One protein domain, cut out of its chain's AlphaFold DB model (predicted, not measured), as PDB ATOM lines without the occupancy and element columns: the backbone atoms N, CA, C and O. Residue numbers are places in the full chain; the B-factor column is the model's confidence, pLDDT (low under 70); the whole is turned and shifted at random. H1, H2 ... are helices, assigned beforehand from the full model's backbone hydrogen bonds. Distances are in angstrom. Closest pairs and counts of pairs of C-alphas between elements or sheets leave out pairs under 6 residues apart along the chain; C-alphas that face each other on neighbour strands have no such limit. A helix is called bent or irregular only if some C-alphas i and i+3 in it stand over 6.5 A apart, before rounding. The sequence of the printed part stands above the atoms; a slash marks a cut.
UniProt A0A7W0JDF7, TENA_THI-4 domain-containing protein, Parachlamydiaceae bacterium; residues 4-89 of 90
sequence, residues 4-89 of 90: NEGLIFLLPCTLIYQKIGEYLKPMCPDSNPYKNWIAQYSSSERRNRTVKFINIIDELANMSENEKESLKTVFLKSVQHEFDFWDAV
ATOM      1  N   ASN A   4      16.823   4.400  57.823       93.00
ATOM      2  CA  ASN A   4      15.933   5.152  58.711       93.00
ATOM      3  C   ASN A   4      15.561   4.347  59.962       93.00
ATOM      4  O   ASN A   4      15.559   4.883  61.067       93.00
ATOM      5  N   GLU A   5      15.316   3.042  59.806       93.81
ATOM      6  CA  GLU A   5      15.103   2.146  60.948       93.81
ATOM      7  C   GLU A   5      16.341   2.090  61.849       93.81
ATOM      8  O   GLU A   5      16.197   2.104  63.066       93.81
ATOM      9  N   GLY A   6      17.550   2.081  61.278       94.19
ATOM     10  CA  GLY A   6      18.801   2.116  62.037       94.19
ATOM     11  C   GLY A   6      18.993   3.409  62.835       94.19
ATOM     12  O   GLY A   6      19.402   3.356  63.995       94.19
ATOM     13  N   LEU A   7      18.654   4.567  62.258       94.75
ATOM     14  CA  LEU A   7      18.695   5.850  62.973       94.75
ATOM     15  C   LEU A   7      17.731   5.849  64.164       94.75
ATOM     16  O   LEU A   7      18.119   6.174  65.285       94.75
ATOM     17  N   ILE A   8      16.486   5.430  63.939       95.81
ATOM     18  CA  ILE A   8      15.465   5.377  64.985       95.81
ATOM     19  C   ILE A   8      15.812   4.346  66.061       95.81
ATOM     20  O   ILE A   8      15.621   4.608  67.246       95.81
ATOM     21  N   PHE A   9      16.374   3.203  65.666       95.62
ATOM     22  CA  PHE A   9      16.830   2.165  66.584       95.62
ATOM     23  C   PHE A   9      17.871   2.688  67.587       95.62
ATOM     24  O   PHE A   9      17.826   2.313  68.758       95.62
ATOM     25  N   LEU A  10      18.775   3.572  67.148       94.62
ATOM     26  CA  LEU A  10      19.837   4.164  67.972       94.62
ATOM     27  C   LEU A  10      19.381   5.381  68.796       94.62
ATOM     28  O   LEU A  10      20.109   5.840  69.681       94.62
ATOM     29  N   LEU A  11      18.209   5.955  68.515       95.62
ATOM     30  CA  LEU A  11      17.751   7.160  69.209       95.62
ATOM     31  C   LEU A  11      17.549   6.938  70.720       95.62
ATOM     32  O   LEU A  11      18.080   7.744  71.494       95.62
ATOM     33  N   PRO A  12      16.852   5.875  71.177       96.25
ATOM     34  CA  PRO A  12      16.626   5.644  72.603       96.25
ATOM     35  C   PRO A  12      17.906   5.589  73.430       96.25
ATOM     36  O   PRO A  12      17.979   6.286  74.438       96.25
ATOM     37  N   CYS A  13      18.948   4.880  72.984       94.12
ATOM     38  CA  CYS A  13      20.192   4.759  73.754       94.12
ATOM     39  C   CYS A  13      20.885   6.116  73.954       94.12
ATOM     40  O   CYS A  13      21.431   6.424  75.017       94.12
ATOM     41  N   THR A  14      20.820   6.986  72.944       93.94
ATOM     42  CA  THR A  14      21.398   8.327  73.028       93.94
ATOM     43  C   THR A  14      20.581   9.196  73.984       93.94
ATOM     44  O   THR A  14      21.139   9.782  74.921       93.94
ATOM     45  N   LEU A  15      19.262   9.230  73.773       96.25
ATOM     46  CA  LEU A  15      18.319  10.086  74.485       96.25
ATOM     47  C   LEU A  15      18.131   9.682  75.953       96.25
ATOM     48  O   LEU A  15      18.268  10.525  76.838       96.25
ATOM     49  N   ILE A  16      17.821   8.413  76.219       97.06
ATOM     50  CA  ILE A  16      17.477   7.908  77.553       97.06
ATOM     51  C   ILE A  16      18.658   8.085  78.497       97.06
ATOM     52  O   ILE A  16      18.508   8.690  79.555       97.06
ATOM     53  N   TYR A  17      19.856   7.664  78.095       96.69
ATOM     54  CA  TYR A  17      21.034   7.819  78.942       96.69
ATOM     55  C   TYR A  17      21.380   9.290  79.209       96.69
ATOM     56  O   TYR A  17      21.777   9.622  80.324       96.69
ATOM     57  N   GLN A  18      21.197  10.191  78.230       97.50
ATOM     58  CA  GLN A  18      21.350  11.630  78.480       97.50
ATOM     59  C   GLN A  18      20.360  12.109  79.552       97.50
ATOM     60  O   GLN A  18      20.741  12.821  80.480       97.50
ATOM     61  N   LYS A  19      19.088  11.703  79.447       96.81
ATOM     62  CA  LYS A  19      18.041  12.067  80.412       96.81
ATOM     63  C   LYS A  19      18.317  11.506  81.805       96.81
ATOM     64  O   LYS A  19      18.167  12.243  82.775       96.81
ATOM     65  N   ILE A  20      18.766  10.257  81.906       96.75
ATOM     66  CA  ILE A  20      19.156   9.632  83.178       96.75
ATOM     67  C   ILE A  20      20.315  10.404  83.814       96.75
ATOM     68  O   ILE A  20      20.235  10.776  84.984       96.75
ATOM     69  N   GLY A  21      21.370  10.703  83.050       97.06
ATOM     70  CA  GLY A  21      22.510  11.468  83.552       97.06
ATOM     71  C   GLY A  21      22.099  12.841  84.087       97.06
ATOM     72  O   GLY A  21      22.470  13.212  85.199       97.06
ATOM     73  N   GLU A  22      21.291  13.584  83.329       97.19
ATOM     74  CA  GLU A  22      20.765  14.893  83.740       97.19
ATOM     75  C   GLU A  22      19.881  14.823  84.985       97.19
ATOM     76  O   GLU A  22      19.993  15.684  85.856       97.19
ATOM     77  N   TYR A  23      19.036  13.796  85.083       97.56
ATOM     78  CA  TYR A  23      18.166  13.570  86.231       97.56
ATOM     79  C   TYR A  23      18.961  13.256  87.507       97.56
ATOM     80  O   TYR A  23      18.664  13.794  88.571       97.56
ATOM     81  N   LEU A  24      20.005  12.429  87.399       97.31
ATOM     82  CA  LEU A  24      20.827  12.011  88.539       97.31
ATOM     83  C   LEU A  24      21.839  13.074  88.979       97.31
ATOM     84  O   LEU A  24      22.206  13.124  90.153       97.31
ATOM     85  N   LYS A  25      22.306  13.928  88.062       97.00
ATOM     86  CA  LYS A  25      23.344  14.935  88.327       97.00
ATOM     87  C   LYS A  25      23.105  15.792  89.584       97.00
ATOM     88  O   LYS A  25      24.050  15.893  90.366       97.00
ATOM     89  N   PRO A  26      21.917  16.387  89.823       97.00
ATOM     90  CA  PRO A  26      21.670  17.190  91.026       97.00
ATOM     91  C   PRO A  26      21.604  16.371  92.325       97.00
ATOM     92  O   PRO A  26      21.733  16.941  93.402       97.00
ATOM     93  N   MET A  27      21.414  15.051  92.238       96.44
ATOM     94  CA  MET A  27      21.287  14.144  93.387       96.44
ATOM     95  C   MET A  27      22.592  13.389  93.687       96.44
ATOM     96  O   MET A  27      22.659  12.618  94.640       96.44
ATOM     97  N   CYS A  28      23.628  13.570  92.862       96.44
ATOM     98  CA  CYS A  28      24.870  12.811  92.936       96.44
ATOM     99  C   CYS A  28      25.879  13.479  93.890       96.44
ATOM    100  O   CYS A  28      26.457  14.503  93.515       96.44
ATOM    101  N   PRO A  29      26.169  12.905  95.075       95.81
ATOM    102  CA  PRO A  29      27.229  13.414  95.938       95.81
ATOM    103  C   PRO A  29      28.611  13.179  95.315       95.81
ATOM    104  O   PRO A  29      28.800  12.277  94.494       95.81
ATOM    105  N   ASP A  30      29.606  13.953  95.750       92.94
ATOM    106  CA  ASP A  30      30.977  13.838  95.239       92.94
ATOM    107  C   ASP A  30      31.637  12.485  95.536       92.94
ATOM    108  O   ASP A  30      32.517  12.067  94.784       92.94
ATOM    109  N   SER A  31      31.194  11.798  96.592       96.88
ATOM    110  CA  SER A  31      31.658  10.467  96.996       96.88
ATOM    111  C   SER A  31      31.006   9.315  96.222       96.88
ATOM    112  O   SER A  31      31.355   8.159  96.460       96.88
ATOM    113  N   ASN A  32      30.058   9.588  95.316       96.50
ATOM    114  CA  ASN A  32      29.369   8.537  94.573       96.50
ATOM    115  C   ASN A  32      30.355   7.802  93.634       96.50
ATOM    116  O   ASN A  32      30.957   8.452  92.773       96.50
ATOM    117  N   PRO A  33      30.487   6.462  93.723       97.38
ATOM    118  CA  PRO A  33      31.400   5.698  92.868       97.38
ATOM    119  C   PRO A  33      31.076   5.818  91.367       97.38
ATOM    120  O   PRO A  33      31.961   5.654  90.530       97.38
ATOM    121  N   TYR A  34      29.837   6.170  91.011       96.81
ATOM    122  CA  TYR A  34      29.371   6.341  89.631       96.81
ATOM    123  C   TYR A  34      29.362   7.801  89.154       96.81
ATOM    124  O   TYR A  34      28.870   8.091  88.061       96.81
ATOM    125  N   LYS A  35      29.934   8.741  89.921       97.31
ATOM    126  CA  LYS A  35      29.971  10.176  89.580       97.31
ATOM    127  C   LYS A  35      30.492  10.447  88.165       97.31
ATOM    128  O   LYS A  35      29.949  11.309  87.476       97.31
ATOM    129  N   ASN A  36      31.522   9.719  87.725       97.12
ATOM    130  CA  ASN A  36      32.106   9.887  86.390       97.12
ATOM    131  C   ASN A  36      31.133   9.478  85.279       97.12
ATOM    132  O   ASN A  36      30.996  10.201  84.295       97.12
ATOM    133  N   TRP A  37      30.415   8.369  85.470       97.25
ATOM    134  CA  TRP A  37      29.367   7.926  84.552       97.25
ATOM    135  C   TRP A  37      28.262   8.986  84.480       97.25
ATOM    136  O   TRP A  37      27.962   9.498  83.403       97.25
ATOM    137  N   ILE A  38      27.750   9.438  85.630       97.75
ATOM    138  CA  ILE A  38      26.708  10.477  85.686       97.75
ATOM    139  C   ILE A  38      27.187  11.763  85.001       97.75
ATOM    140  O   ILE A  38      26.457  12.334  84.198       97.75
ATOM    141  N   ALA A  39      28.425  12.201  85.251       96.69
ATOM    142  CA  ALA A  39      28.995  13.398  84.637       96.69
ATOM    143  C   ALA A  39      29.139  13.285  83.111       96.69
ATOM    144  O   ALA A  39      28.867  14.255  82.403       96.69
ATOM    145  N   GLN A  40      29.531  12.116  82.598       96.06
ATOM    146  CA  GLN A  40      29.604  11.855  81.161       96.06
ATOM    147  C   GLN A  40      28.218  11.976  80.518       96.06
ATOM    148  O   GLN A  40      28.050  12.678  79.513       96.06
ATOM    149  N   TYR A  41      27.223  11.327  81.123       97.06
ATOM    150  CA  TYR A  41      25.855  11.281  80.618       97.06
ATOM    151  C   TYR A  41      25.057  12.569  80.863       97.06
ATOM    152  O   TYR A  41      24.093  12.821  80.157       97.06
ATOM    153  N   SER A  42      25.486  13.429  81.789       97.19
ATOM    154  CA  SER A  42      24.899  14.753  82.034       97.19
ATOM    155  C   SER A  42      25.653  15.894  81.337       97.19
ATOM    156  O   SER A  42      25.391  17.064  81.619       97.19
ATOM    157  N   SER A  43      26.663  15.594  80.516       96.75
ATOM    158  CA  SER A  43      27.536  16.620  79.933       96.75
ATOM    159  C   SER A  43      26.826  17.442  78.852       96.75
ATOM    160  O   SER A  43      25.981  16.943  78.102       96.75
ATOM    161  N   SER A  44      27.213  18.715  78.726       96.19
ATOM    162  CA  SER A  44      26.721  19.605  77.668       96.19
ATOM    163  C   SER A  44      27.125  19.120  76.273       96.19
ATOM    164  O   SER A  44      26.334  19.194  75.335       96.19
ATOM    165  N   GLU A  45      28.326  18.555  76.129       95.50
ATOM    166  CA  GLU A  45      28.793  17.961  74.874       95.50
ATOM    167  C   GLU A  45      27.891  16.804  74.424       95.50
ATOM    168  O   GLU A  45      27.528  16.705  73.248       95.50
ATOM    169  N   ARG A  46      27.481  15.936  75.355       94.06
ATOM    170  CA  ARG A  46      26.567  14.837  75.047       94.06
ATOM    171  C   ARG A  46      25.147  15.332  74.759       94.06
ATOM    172  O   ARG A  46      24.545  14.857  73.793       94.06
ATOM    173  N   ARG A  47      24.649  16.344  75.481       95.94
ATOM    174  CA  ARG A  47      23.384  17.021  75.143       95.94
ATOM    175  C   ARG A  47      23.406  17.542  73.706       95.94
ATOM    176  O   ARG A  47      22.482  17.271  72.946       95.94
ATOM    177  N   ASN A  48      24.484  18.215  73.308       96.75
ATOM    178  CA  ASN A  48      24.634  18.751  71.956       96.75
ATOM    179  C   ASN A  48      24.636  17.646  70.893       96.75
ATOM    180  O   ASN A  48      24.014  17.807  69.845       96.75
ATOM    181  N   ARG A  49      25.293  16.508  71.155       95.62
ATOM    182  CA  ARG A  49      25.238  15.334  70.266       95.62
ATOM    183  C   ARG A  49      23.829  14.747  70.167       95.62
ATOM    184  O   ARG A  49      23.383  14.454  69.065       95.62
ATOM    185  N   THR A  50      23.123  14.646  71.291       96.31
ATOM    186  CA  THR A  50      21.740  14.148  71.347       96.31
ATOM    187  C   THR A  50      20.801  15.030  70.526       96.31
ATOM    188  O   THR A  50      20.060  14.521  69.697       96.31
ATOM    189  N   VAL A  51      20.882  16.355  70.693       96.81
ATOM    190  CA  VAL A  51      20.075  17.315  69.920       96.81
ATOM    191  C   VAL A  51      20.380  17.219  68.428       96.81
ATOM    192  O   VAL A  51      19.459  17.150  67.624       96.81
ATOM    193  N   LYS A  52      21.661  17.151  68.041       96.75
ATOM    194  CA  LYS A  52      22.034  16.954  66.632       96.75
ATOM    195  C   LYS A  52      21.432  15.675  66.058       96.75
ATOM    196  O   LYS A  52      20.983  15.684  64.920       96.75
ATOM    197  N   PHE A  53      21.421  14.595  66.834       96.44
ATOM    198  CA  PHE A  53      20.875  13.328  66.369       96.44
ATOM    199  C   PHE A  53      19.348  13.357  66.228       96.44
ATOM    200  O   PHE A  53      18.825  12.865  65.235       96.44
ATOM    201  N   ILE A  54      18.648  14.006  67.162       95.31
ATOM    202  CA  ILE A  54      17.204  14.264  67.054       95.31
ATOM    203  C   ILE A  54      16.903  15.086  65.801       95.31
ATOM    204  O   ILE A  54      16.040  14.693  65.032       95.31
ATOM    205  N   ASN A  55      17.666  16.148  65.533       95.81
ATOM    206  CA  ASN A  55      17.448  16.977  64.347       95.81
ATOM    207  C   ASN A  55      17.602  16.179  63.036       95.81
ATOM    208  O   ASN A  55      16.822  16.383  62.118       95.81
ATOM    209  N   ILE A  56      18.564  15.247  62.959       94.19
ATOM    210  CA  ILE A  56      18.718  14.341  61.801       94.19
ATOM    211  C   ILE A  56      17.477  13.453  61.631       94.19
ATOM    212  O   ILE A  56      17.067  13.149  60.516       94.19
ATOM    213  N   ILE A  57      16.872  13.020  62.735       93.00
ATOM    214  CA  ILE A  57      15.655  12.205  62.713       93.00
ATOM    215  C   ILE A  57      14.425  13.051  62.365       93.00
ATOM    216  O   ILE A  57      13.547  12.572  61.652       93.00
ATOM    217  N   ASP A  58      14.369  14.307  62.801       92.38
ATOM    218  CA  ASP A  58      13.284  15.230  62.461       92.38
ATOM    219  C   ASP A  58      13.235  15.527  60.950       92.38
ATOM    220  O   ASP A  58      12.159  15.783  60.409       92.38
ATOM    221  N   GLU A  59      14.352  15.401  60.222       90.81
ATOM    222  CA  GLU A  59      14.364  15.474  58.749       90.81
ATOM    223  C   GLU A  59      13.513  14.367  58.093       90.81
ATOM    224  O   GLU A  59      13.035  14.530  56.965       90.81
ATOM    225  N   LEU A  60      13.238  13.270  58.810       87.25
ATOM    226  CA  LEU A  60      12.358  12.190  58.358       87.25
ATOM    227  C   LEU A  60      10.861  12.563  58.432       87.25
ATOM    228  O   LEU A  60      10.011  11.785  57.994       87.25
ATOM    229  N   ALA A  61      10.502  13.747  58.943       78.75
ATOM    230  CA  ALA A  61       9.111  14.171  59.142       78.75
ATOM    231  C   ALA A  61       8.258  14.218  57.857       78.75
ATOM    232  O   ALA A  61       7.027  14.162  57.934       78.75
ATOM    233  N   ASN A  62       8.894  14.280  56.682       86.12
ATOM    234  CA  ASN A  62       8.228  14.320  55.375       86.12
ATOM    235  C   ASN A  62       7.800  12.938  54.840       86.12
ATOM    236  O   ASN A  62       7.243  12.857  53.747       86.12
ATOM    237  N   MET A  63       8.064  11.856  55.576       89.88
ATOM    238  CA  MET A  63       7.624  10.507  55.208       89.88
ATOM    239  C   MET A  63       6.103  10.346  55.233       89.88
ATOM    240  O   MET A  63       5.379  11.121  55.866       89.88
ATOM    241  N   SER A  64       5.619   9.286  54.584       93.00
ATOM    242  CA  SER A  64       4.221   8.873  54.700       93.00
ATOM    243  C   SER A  64       3.882   8.420  56.126       93.00
ATOM    244  O   SER A  64       4.739   7.943  56.871       93.00
ATOM    245  N   GLU A  65       2.605   8.507  56.508       92.31
ATOM    246  CA  GLU A  65       2.155   8.058  57.836       92.31
ATOM    247  C   GLU A  65       2.423   6.564  58.085       92.31
ATOM    248  O   GLU A  65       2.784   6.176  59.195       92.31
ATOM    249  N   ASN A  66       2.350   5.727  57.046       92.81
ATOM    250  CA  ASN A  66       2.675   4.300  57.156       92.81
ATOM    251  C   ASN A  66       4.155   4.068  57.503       92.81
ATOM    252  O   ASN A  66       4.476   3.209  58.325       92.81
ATOM    253  N   GLU A  67       5.063   4.834  56.896       92.00
ATOM    254  CA  GLU A  67       6.494   4.768  57.211       92.00
ATOM    255  C   GLU A  67       6.764   5.270  58.631       92.00
ATOM    256  O   GLU A  67       7.505   4.625  59.375       92.00
ATOM    257  N   LYS A  68       6.114   6.364  59.047       92.38
ATOM    258  CA  LYS A  68       6.233   6.895  60.413       92.38
ATOM    259  C   LYS A  68       5.772   5.891  61.467       92.38
ATOM    260  O   LYS A  68       6.475   5.701  62.457       92.38
ATOM    261  N   GLU A  69       4.643   5.214  61.265       93.81
ATOM    262  CA  GLU A  69       4.158   4.200  62.213       93.81
ATOM    263  C   GLU A  69       5.082   2.969  62.275       93.81
ATOM    264  O   GLU A  69       5.321   2.418  63.358       93.81
ATOM    265  N   SER A  70       5.697   2.580  61.151       93.44
ATOM    266  CA  SER A  70       6.747   1.552  61.152       93.44
ATOM    267  C   SER A  70       7.960   1.986  61.988       93.44
ATOM    268  O   SER A  70       8.397   1.268  62.891       93.44
ATOM    269  N   LEU A  71       8.461   3.206  61.768       94.81
ATOM    270  CA  LEU A  71       9.586   3.759  62.527       94.81
ATOM    271  C   LEU A  71       9.262   3.908  64.019       94.81
ATOM    272  O   LEU A  71      10.072   3.548  64.870       94.81
ATOM    273  N   LYS A  72       8.055   4.347  64.366       94.62
ATOM    274  CA  LYS A  72       7.582   4.422  65.753       94.62
ATOM    275  C   LYS A  72       7.572   3.054  66.431       94.62
ATOM    276  O   LYS A  72       7.951   2.947  67.595       94.62
ATOM    277  N   THR A  73       7.206   2.000  65.706       96.12
ATOM    278  CA  THR A  73       7.288   0.624  66.216       96.12
ATOM    279  C   THR A  73       8.732   0.233  66.535       96.12
ATOM    280  O   THR A  73       8.981  -0.384  67.571       96.12
ATOM    281  N   VAL A  74       9.695   0.613  65.688       96.56
ATOM    282  CA  VAL A  74      11.130   0.404  65.958       96.56
ATOM    283  C   VAL A  74      11.564   1.178  67.201       96.56
ATOM    284  O   VAL A  74      12.180   0.594  68.089       96.56
ATOM    285  N   PHE A  75      11.182   2.454  67.308       96.25
ATOM    286  CA  PHE A  75      11.494   3.289  68.466       96.25
ATOM    287  C   PHE A  75      10.995   2.662  69.773       96.25
ATOM    288  O   PHE A  75      11.772   2.495  70.710       96.25
ATOM    289  N   LEU A  76       9.717   2.271  69.830       97.44
ATOM    290  CA  LEU A  76       9.108   1.691  71.029       97.44
ATOM    291  C   LEU A  76       9.776   0.374  71.441       97.44
ATOM    292  O   LEU A  76      10.013   0.161  72.626       97.44
ATOM    293  N   LYS A  77      10.139  -0.481  70.477       97.50
ATOM    294  CA  LYS A  77      10.896  -1.712  70.756       97.50
ATOM    295  C   LYS A  77      12.286  -1.415  71.312       97.50
ATOM    296  O   LYS A  77      12.699  -2.046  72.277       97.50
ATOM    297  N   SER A  78      12.994  -0.440  70.746       97.12
ATOM    298  CA  SER A  78      14.294  -0.016  71.271       97.12
ATOM    299  C   SER A  78      14.184   0.564  72.684       97.12
ATOM    300  O   SER A  78      15.019   0.256  73.525       97.12
ATOM    301  N   VAL A  79      13.139   1.345  72.987       97.62
ATOM    302  CA  VAL A  79      12.870   1.818  74.358       97.62
ATOM    303  C   VAL A  79      12.600   0.648  75.308       97.62
ATOM    304  O   VAL A  79      13.112   0.656  76.424       97.62
ATOM    305  N   GLN A  80      11.842  -0.365  74.875       97.75
ATOM    306  CA  GLN A  80      11.606  -1.566  75.682       97.75
ATOM    307  C   GLN A  80      12.918  -2.294  75.994       97.75
ATOM    308  O   GLN A  80      13.154  -2.634  77.143       97.75
ATOM    309  N   HIS A  81      13.813  -2.454  75.015       96.94
ATOM    310  CA  HIS A  81      15.125  -3.061  75.256       96.94
ATOM    311  C   HIS A  81      15.989  -2.267  76.243       96.94
ATOM    312  O   HIS A  81      16.703  -2.867  77.041       96.94
ATOM    313  N   GLU A  82      15.919  -0.933  76.215       96.88
ATOM    314  CA  GLU A  82      16.597  -0.095  77.209       96.88
ATOM    315  C   GLU A  82      16.018  -0.297  78.611       96.88
ATOM    316  O   GLU A  82      16.765  -0.360  79.582       96.88
ATOM    317  N   PHE A  83      14.696  -0.433  78.728       95.88
ATOM    318  CA  PHE A  83      14.050  -0.770  79.994       95.88
ATOM    319  C   PHE A  83      14.480  -2.158  80.492       95.88
ATOM    320  O   PHE A  83      14.952  -2.269  81.621       95.88
ATOM    321  N   ASP A  84      14.396  -3.180  79.639       97.00
ATOM    322  CA  ASP A  84      14.776  -4.560  79.964       97.00
ATOM    323  C   ASP A  84      16.252  -4.657  80.390       97.00
ATOM    324  O   ASP A  84      16.596  -5.440  81.270       97.00
ATOM    325  N   PHE A  85      17.136  -3.846  79.796       96.00
ATOM    326  CA  PHE A  85      18.546  -3.777  80.190       96.00
ATOM    327  C   PHE A  85      18.721  -3.333  81.647       96.00
ATOM    328  O   PHE A  85      19.552  -3.893  82.362       96.00
ATOM    329  N   TRP A  86      17.948  -2.337  82.092       93.75
ATOM    330  CA  TRP A  86      17.965  -1.902  83.487       93.75
ATOM    331  C   TRP A  86      17.279  -2.913  84.404       93.75
ATOM    332  O   TRP A  86      17.796  -3.173  85.485       93.75
ATOM    333  N   ASP A  87      16.164  -3.504  83.975       96.12
ATOM    334  CA  ASP A  87      15.435  -4.522  84.742       96.12
ATOM    335  C   ASP A  87      16.292  -5.774  84.994       96.12
ATOM    336  O   ASP A  87      16.297  -6.319  86.090       96.12
ATOM    337  N   ALA A  88      17.122  -6.173  84.025       96.12
ATOM    338  CA  ALA A  88      18.000  -7.339  84.137       96.12
ATOM    339  C   ALA A  88      19.099  -7.228  85.216       96.12
ATOM    340  O   ALA A  88      19.765  -8.226  85.504       96.12
ATOM    341  N   VAL A  89      19.339  -6.035  85.771       92.12
ATOM    342  CA  VAL A  89      20.345  -5.797  86.823       92.12
ATOM    343  C   VAL A  89      19.738  -5.370  88.166       92.12
ATOM    344  O   VAL A  89      20.499  -5.029  89.079       92.12
TER     345      VAL A  89
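Overview. This is residues 4 to 89 of the 90 residues of the protein "TENA_THI-4 domain-containing protein" of Parachlamydiaceae bacterium (UniProt A0A7W0JDF7). H3 and H4 spread from their link as an open V, with the long helix H1 running between the arms and short H2 folded back on H1's residues 17 to 25. The printed part has 86 residues, 73 of them in four named helices, H1 to H4 in that order along the chain, with no named strand; its class is all helix, and it is loose, with a radius of gyration of the C-alphas of 15.1 A and spans of 50 by 29 by 16 A.

Along the chain. H1, residues 4 to 27, begins at C-alpha (15.933, 5.152, 58.711) and is 36.2 A long, only just irregular: C-alphas 23 and 26 are 7.0 A apart. H2 is residues 35 to 41. H3, residues 44 to 62, 29.4 A, is irregular: C-alphas 59 and 62 are 7.1 A apart. H4, residues 65 to 87, 32.5 A, ends at (15.435, -4.522, 84.742).

Arrangement. H1, the hub, touches H4 with residues 4 to 13 alone, at a steep tilt of 44 degrees, the same way; closest C-alphas Pro 12 and Val 79, 5.6 A. H1 touches H3, closest C-alphas Thr 14 and Thr 50, 6.1 A. H1 and H2 form a hairpin, closest C-alphas Gly 21 and Tyr 41, 4.5 A. H2 and H4 are apart. Each O i to N i+4 pair is within hydrogen-bond range in H2 and H4, 14 of 20 in H1, 12 of 15 in H3.

Size, cuts and confidence. The printed part has no cut and no long link; no printed residue is under 70 in pLDDT.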